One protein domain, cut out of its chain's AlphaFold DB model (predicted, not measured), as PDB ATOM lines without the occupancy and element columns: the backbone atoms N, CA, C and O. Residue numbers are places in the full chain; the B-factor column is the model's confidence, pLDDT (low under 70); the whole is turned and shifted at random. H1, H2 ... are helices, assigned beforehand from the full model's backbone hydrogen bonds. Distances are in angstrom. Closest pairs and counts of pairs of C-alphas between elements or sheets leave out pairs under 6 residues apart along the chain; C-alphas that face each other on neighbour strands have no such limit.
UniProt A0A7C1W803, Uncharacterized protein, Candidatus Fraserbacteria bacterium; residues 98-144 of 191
ATOM      1  N   SER A  98      -5.261  29.311  37.070       97.06
ATOM      2  CA  SER A  98      -4.866  30.187  35.956       97.06
ATOM      3  C   SER A  98      -4.902  31.682  36.303       97.06
ATOM      4  O   SER A  98      -4.070  32.441  35.811       97.06
ATOM      5  N   GLU A  99      -5.828  32.107  37.166       96.50
ATOM      6  CA  GLU A  99      -5.881  33.486  37.676       96.50
ATOM      7  C   GLU A  99      -4.652  33.822  38.535       96.50
ATOM      8  O   GLU A  99      -4.055  34.883  38.359       96.50
ATOM      9  N   LEU A 100      -4.227  32.904  39.418       97.38
ATOM     10  CA  LEU A 100      -3.035  33.098  40.249       97.38
ATOM     11  C   LEU A 100      -1.756  33.087  39.412       97.38
ATOM     12  O   LEU A 100      -0.889  33.923  39.650       97.38
ATOM     13  N   ASP A 101      -1.638  32.205  38.413       96.94
ATOM     14  CA  ASP A 101      -0.493  32.208  37.489       96.94
ATOM     15  C   ASP A 101      -0.388  33.548  36.742       96.94
ATOM     16  O   ASP A 101       0.676  34.177  36.741       96.94
ATOM     17  N   ARG A 102      -1.501  34.041  36.176       95.19
ATOM     18  CA  ARG A 102      -1.537  35.341  35.487       95.19
ATOM     19  C   ARG A 102      -1.154  36.489  36.413       95.19
ATOM     20  O   ARG A 102      -0.305  37.305  36.049       95.19
ATOM     21  N   LEU A 103      -1.744  36.535  37.607       96.38
ATOM     22  CA  LEU A 103      -1.458  37.576  38.588       96.38
ATOM     23  C   LEU A 103       0.004  37.520  39.052       96.38
ATOM     24  O   LEU A 103       0.678  38.546  39.049       96.38
ATOM     25  N   ALA A 104       0.530  36.339  39.380       96.94
ATOM     26  CA  ALA A 104       1.912  36.169  39.824       96.94
ATOM     27  C   ALA A 104       2.921  36.596  38.746       96.94
ATOM     28  O   ALA A 104       3.899  37.279  39.053       96.94
ATOM     29  N   ARG A 105       2.677  36.251  37.474       95.56
ATOM     30  CA  ARG A 105       3.521  36.691  36.348       95.56
ATOM     31  C   ARG A 105       3.513  38.205  36.186       95.56
ATOM     32  O   ARG A 105       4.584  38.776  36.000       95.56
ATOM     33  N   SER A 106       2.338  38.824  36.287       95.69
ATOM     34  CA  SER A 106       2.179  40.276  36.208       95.69
ATOM     35  C   SER A 106       2.893  40.972  37.369       95.69
ATOM     36  O   SER A 106       3.765  41.810  37.149       95.69
ATOM     37  N   LEU A 107       2.614  40.568  38.612       97.31
ATOM     38  CA  LEU A 107       3.217  41.157  39.809       97.31
ATOM     39  C   LEU A 107       4.737  40.983  39.854       97.31
ATOM     40  O   LEU A 107       5.422  41.866  40.352       97.31
ATOM     41  N   ARG A 108       5.289  39.884  39.328       96.25
ATOM     42  CA  ARG A 108       6.747  39.674  39.251       96.25
ATOM     43  C   ARG A 108       7.445  40.663  38.306       96.25
ATOM     44  O   ARG A 108       8.656  40.856  38.425       96.25
ATOM     45  N   ASP A 109       6.694  41.234  37.369       95.19
ATOM     46  CA  ASP A 109       7.165  42.103  36.295       95.19
ATOM     47  C   ASP A 109       6.471  43.475  36.335       95.19
ATOM     48  O   ASP A 109       5.768  43.885  35.416       95.19
ATOM     49  N   HIS A 110       6.630  44.176  37.460       95.31
ATOM     50  CA  HIS A 110       6.123  45.531  37.722       95.31
ATOM     51  C   HIS A 110       4.601  45.710  37.608       95.31
ATOM     52  O   HIS A 110       4.120  46.835  37.650       95.31
ATOM     53  N   GLY A 111       3.827  44.626  37.511       95.06
ATOM     54  CA  GLY A 111       2.379  44.672  37.297       95.06
ATOM     55  C   GLY A 111       1.989  44.783  35.823       95.06
ATOM     56  O   GLY A 111       0.861  45.174  35.517       95.06
ATOM     57  N   ALA A 112       2.906  44.460  34.906       92.88
ATOM     58  CA  ALA A 112       2.655  44.501  33.475       92.88
ATOM     59  C   ALA A 112       1.540  43.519  33.080       92.88
ATOM     60  O   ALA A 112       1.526  42.348  33.469       92.88
ATOM     61  N   SER A 113       0.601  43.992  32.266       90.12
ATOM     62  CA  SER A 113      -0.503  43.204  31.695       90.12
ATOM     63  C   SER A 113      -0.054  42.181  30.644       90.12
ATOM     64  O   SER A 113      -0.811  41.275  30.294       90.12
ATOM     65  N   ARG A 114       1.165  42.322  30.110       84.31
ATOM     66  CA  ARG A 114       1.758  41.451  29.085       84.31
ATOM     67  C   ARG A 114       3.232  41.229  29.396       84.31
ATOM     68  O   ARG A 114       3.912  42.179  29.765       84.31
ATOM     69  N   SER A 115       3.720  40.007  29.193       82.94
ATOM     70  CA  SER A 115       5.148  39.705  29.322       82.94
ATOM     71  C   SER A 115       5.958  40.292  28.166       82.94
ATOM     72  O   SER A 115       5.434  40.492  27.065       82.94
ATOM     73  N   ASP A 116       7.258  40.488  28.385       80.56
ATOM     74  CA  ASP A 116       8.185  40.906  27.329       80.56
ATOM     75  C   ASP A 116       8.176  39.946  26.130       80.56
ATOM     76  O   ASP A 116       8.098  40.398  24.988       80.56
ATOM     77  N   LEU A 117       8.150  38.627  26.365       81.69
ATOM     78  CA  LEU A 117       8.059  37.630  25.291       81.69
ATOM     79  C   LEU A 117       6.785  37.811  24.453       81.69
ATOM     80  O   LEU A 117       6.859  37.890  23.229       81.69
ATOM     81  N   ALA A 118       5.625  37.960  25.102       83.50
ATOM     82  CA  ALA A 118       4.359  38.159  24.399       83.50
ATOM     83  C   ALA A 118       4.354  39.462  23.582       83.50
ATOM     84  O   ALA A 118       3.752  39.522  22.511       83.50
ATOM     85  N   ARG A 119       5.042  40.508  24.057       80.62
ATOM     86  CA  ARG A 119       5.231  41.748  23.291       80.62
ATOM     87  C   ARG A 119       6.102  41.505  22.062       80.62
ATOM     88  O   ARG A 119       5.687  41.897  20.973       80.62
ATOM     89  N   HIS A 120       7.242  40.831  22.228       80.62
ATOM     90  CA  HIS A 120       8.178  40.506  21.147       80.62
ATOM     91  C   HIS A 120       7.562  39.629  20.050       80.62
ATOM     92  O   HIS A 120       7.825  39.860  18.873       80.62
ATOM     93  N   GLU A 121       6.726  38.656  20.414       85.06
ATOM     94  CA  GLU A 121       6.070  37.751  19.459       85.06
ATOM     95  C   GLU A 121       4.837  38.376  18.784       85.06
ATOM     96  O   GLU A 121       4.381  37.912  17.736       85.06
ATOM     97  N   SER A 122       4.279  39.449  19.354       81.50
ATOM     98  CA  SER A 122       3.096  40.102  18.797       81.50
ATOM     99  C   SER A 122       3.441  41.044  17.637       81.50
ATOM    100  O   SER A 122       4.374  41.843  17.700       81.50
ATOM    101  N   LYS A 123       2.576  41.078  16.612       76.12
ATOM    102  CA  LYS A 123       2.621  42.099  15.540       76.12
ATOM    103  C   LYS A 123       2.433  43.538  16.055       76.12
ATOM    104  O   LYS A 123       2.586  44.486  15.290       76.12
ATOM    105  N   ALA A 124       2.090  43.695  17.334       75.31
ATOM    106  CA  ALA A 124       1.871  44.958  18.018       75.31
ATOM    107  C   ALA A 124       2.898  45.200  19.141       75.31
ATOM    108  O   ALA A 124       2.589  45.889  20.110       75.31
ATOM    109  N   GLY A 125       4.118  44.658  19.028       68.19
ATOM    110  CA  GLY A 125       5.166  44.790  20.053       68.19
ATOM    111  C   GLY A 125       5.596  46.228  20.374       68.19
ATOM    112  O   GLY A 125       6.204  46.473  21.416       68.19
ATOM    113  N   PHE A 126       5.231  47.189  19.519       74.06
ATOM    114  CA  PHE A 126       5.392  48.624  19.763       74.06
ATOM    115  C   PHE A 126       4.406  49.191  20.800       74.06
ATOM    116  O   PHE A 126       4.625  50.292  21.299       74.06
ATOM    117  N   LEU A 127       3.327  48.474  21.134       76.31
ATOM    118  CA  LEU A 127       2.396  48.885  22.183       76.31
ATOM    119  C   LEU A 127       3.022  48.659  23.564       76.31
ATOM    120  O   LEU A 127       3.569  47.592  23.865       76.31
ATOM    121  N   LEU A 128       2.925  49.684  24.409       80.88
ATOM    122  CA  LEU A 128       3.345  49.612  25.805       80.88
ATOM    123  C   LEU A 128       2.398  48.700  26.593       80.88
ATOM    124  O   LEU A 128       1.208  48.611  26.292       80.88
ATOM    125  N   ALA A 129       2.939  48.017  27.601       84.56
ATOM    126  CA  ALA A 129       2.120  47.279  28.550       84.56
ATOM    127  C   ALA A 129       1.323  48.256  29.424       84.56
ATOM    128  O   ALA A 129       1.830  49.303  29.826       84.56
ATOM    129  N   GLU A 130       0.088  47.886  29.746       89.75
ATOM    130  CA  GLU A 130      -0.654  48.513  30.838       89.75
ATOM    131  C   GLU A 130      -0.149  47.973  32.176       89.75
ATOM    132  O   GLU A 130       0.197  46.790  32.266       89.75
ATOM    133  N   TYR A 131      -0.156  48.820  33.202       92.31
ATOM    134  CA  TYR A 131       0.272  48.494  34.563       92.31
ATOM    135  C   TYR A 131      -0.918  48.637  35.508       92.31
ATOM    136  O   TYR A 131      -1.070  49.635  36.211       92.31
ATOM    137  N   ASN A 132      -1.803  47.642  35.467       91.19
ATOM    138  CA  ASN A 132      -3.078  47.662  36.192       91.19
ATOM    139  C   ASN A 132      -2.921  47.299  37.681       91.19
ATOM    140  O   ASN A 132      -3.847  47.474  38.470       91.19
ATOM    141  N   HIS A 133      -1.739  46.814  38.071       93.50
ATOM    142  CA  HIS A 133      -1.384  46.468  39.442       93.50
ATOM    143  C   HIS A 133      -0.060  47.125  39.836       93.50
ATOM    144  O   HIS A 133       0.829  47.293  39.005       93.50
ATOM    145  N   LEU A 134       0.101  47.434  41.124       95.94
ATOM    146  CA  LEU A 134       1.411  47.751  41.689       95.94
ATOM    147  C   LEU A 134       2.180  46.439  41.875       95.94
ATOM    148  O   LEU A 134       1.903  45.683  42.804       95.94
ATOM    149  N   GLY A 135       3.095  46.142  40.953       95.94
ATOM    150  CA  GLY A 135       3.943  44.956  41.035       95.94
ATOM    151  C   GLY A 135       5.318  45.213  41.651       95.94
ATOM    152  O   GLY A 135       5.577  46.220  42.307       95.94
ATOM    153  N   TYR A 136       6.215  44.272  41.388       97.38
ATOM    154  CA  TYR A 136       7.576  44.179  41.899       97.38
ATOM    155  C   TYR A 136       8.550  43.887  40.760       97.38
ATOM    156  O   TYR A 136       8.155  43.481  39.671       97.38
ATOM    157  N   ASN A 137       9.848  43.999  41.033       96.50
ATOM    158  CA  ASN A 137      10.885  43.485  40.147       96.50
ATOM    159  C   ASN A 137      11.468  42.189  40.719       96.50
ATOM    160  O   ASN A 137      12.514  42.205  41.362       96.50
ATOM    161  N   HIS A 138      10.770  41.072  40.513       96.81
ATOM    162  CA  HIS A 138      11.173  39.744  40.995       96.81
ATOM    163  C   HIS A 138      11.508  38.789  39.834       96.81
ATOM    164  O   HIS A 138      11.435  37.566  39.978       96.81
ATOM    165  N   ARG A 139      11.818  39.326  38.646       95.81
ATOM    166  CA  ARG A 139      12.194  38.515  37.480       95.81
ATOM    167  C   ARG A 139      13.479  37.735  37.773       95.81
ATOM    168  O   ARG A 139      14.445  38.285  38.295       95.81
ATOM    169  N   LEU A 140      13.480  36.457  37.403       95.88
ATOM    170  CA  LEU A 140      14.685  35.633  37.389       95.88
ATOM    171  C   LEU A 140      15.495  35.987  36.136       95.88
ATOM    172  O   LEU A 140      14.918  36.108  35.057       95.88
ATOM    173  N   THR A 141      16.805  36.167  36.268       97.19
ATOM    174  CA  THR A 141      17.679  36.454  35.119       97.19
ATOM    175  C   THR A 141      17.912  35.209  34.264       97.19
ATOM    176  O   THR A 141      17.852  34.085  34.765       97.19
ATOM    177  N   ASP A 142      18.273  35.397  32.994       96.44
ATOM    178  CA  ASP A 142      18.585  34.282  32.088       96.44
ATOM    179  C   ASP A 142      19.759  33.425  32.587       96.44
ATOM    180  O   ASP A 142      19.745  32.208  32.425       96.44
ATOM    181  N   ILE A 143      20.744  34.027  33.265       98.25
ATOM    182  CA  ILE A 143      21.873  33.297  33.868       98.25
ATOM    183  C   ILE A 143      21.377  32.371  34.986       98.25
ATOM    184  O   ILE A 143      21.747  31.197  35.037       98.25
ATOM    185  N   GLN A 144      20.515  32.884  35.869       98.31
ATOM    186  CA  GLN A 144      19.898  32.090  36.933       98.31
ATOM    187  C   GLN A 144      19.008  30.981  36.343       98.31
ATOM    188  O   GLN A 144      19.062  29.843  36.809       98.31
TER     189      GLN A 144
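AT A GLANCE: This is residues 98 to 144 of the 191 residues of an uncharacterized protein of Candidatus Fraserbacteria bacterium (UniProt A0A7C1W803). There is little regular structure here: two short helices, H1 and then H2, stand apart, and a long unnamed stretch, residues 122 to 144, folds back from the far end of H2 to the last turn of H1 and runs on past it. The printed part has 47 residues, 17 of them in the two named helices, with no named strand; the class is all helix. It is only just compact, close to loose, with a radius of gyration of the C-alphas of 11.0 A and spans of 28 by 26 by 19 A.

IN THESE COORDINATES: H1, residues 98 to 108, begins with C-alpha 98 at (-4.866, 30.187, 35.956) and measures 15.4 A. H2, residues 116 to 121, measures 8.7 A and ends with C-alpha 121 at (6.070, 37.751, 19.459).

HOW THE PARTS SIT: A short link of 7 residues joins H1 to H2. The two helices are apart, with no C-alpha of the one within 8 A of the other. In both, every O i to N i+4 pair is within hydrogen-bond range.

THE WHOLE: The C-alphas farthest apart, of Lys 123 and Gln 144, are separated by 29.3 A. The printed part has no cut. Mean pLDDT of the printed part is 90.2; Gly 125 is under 70.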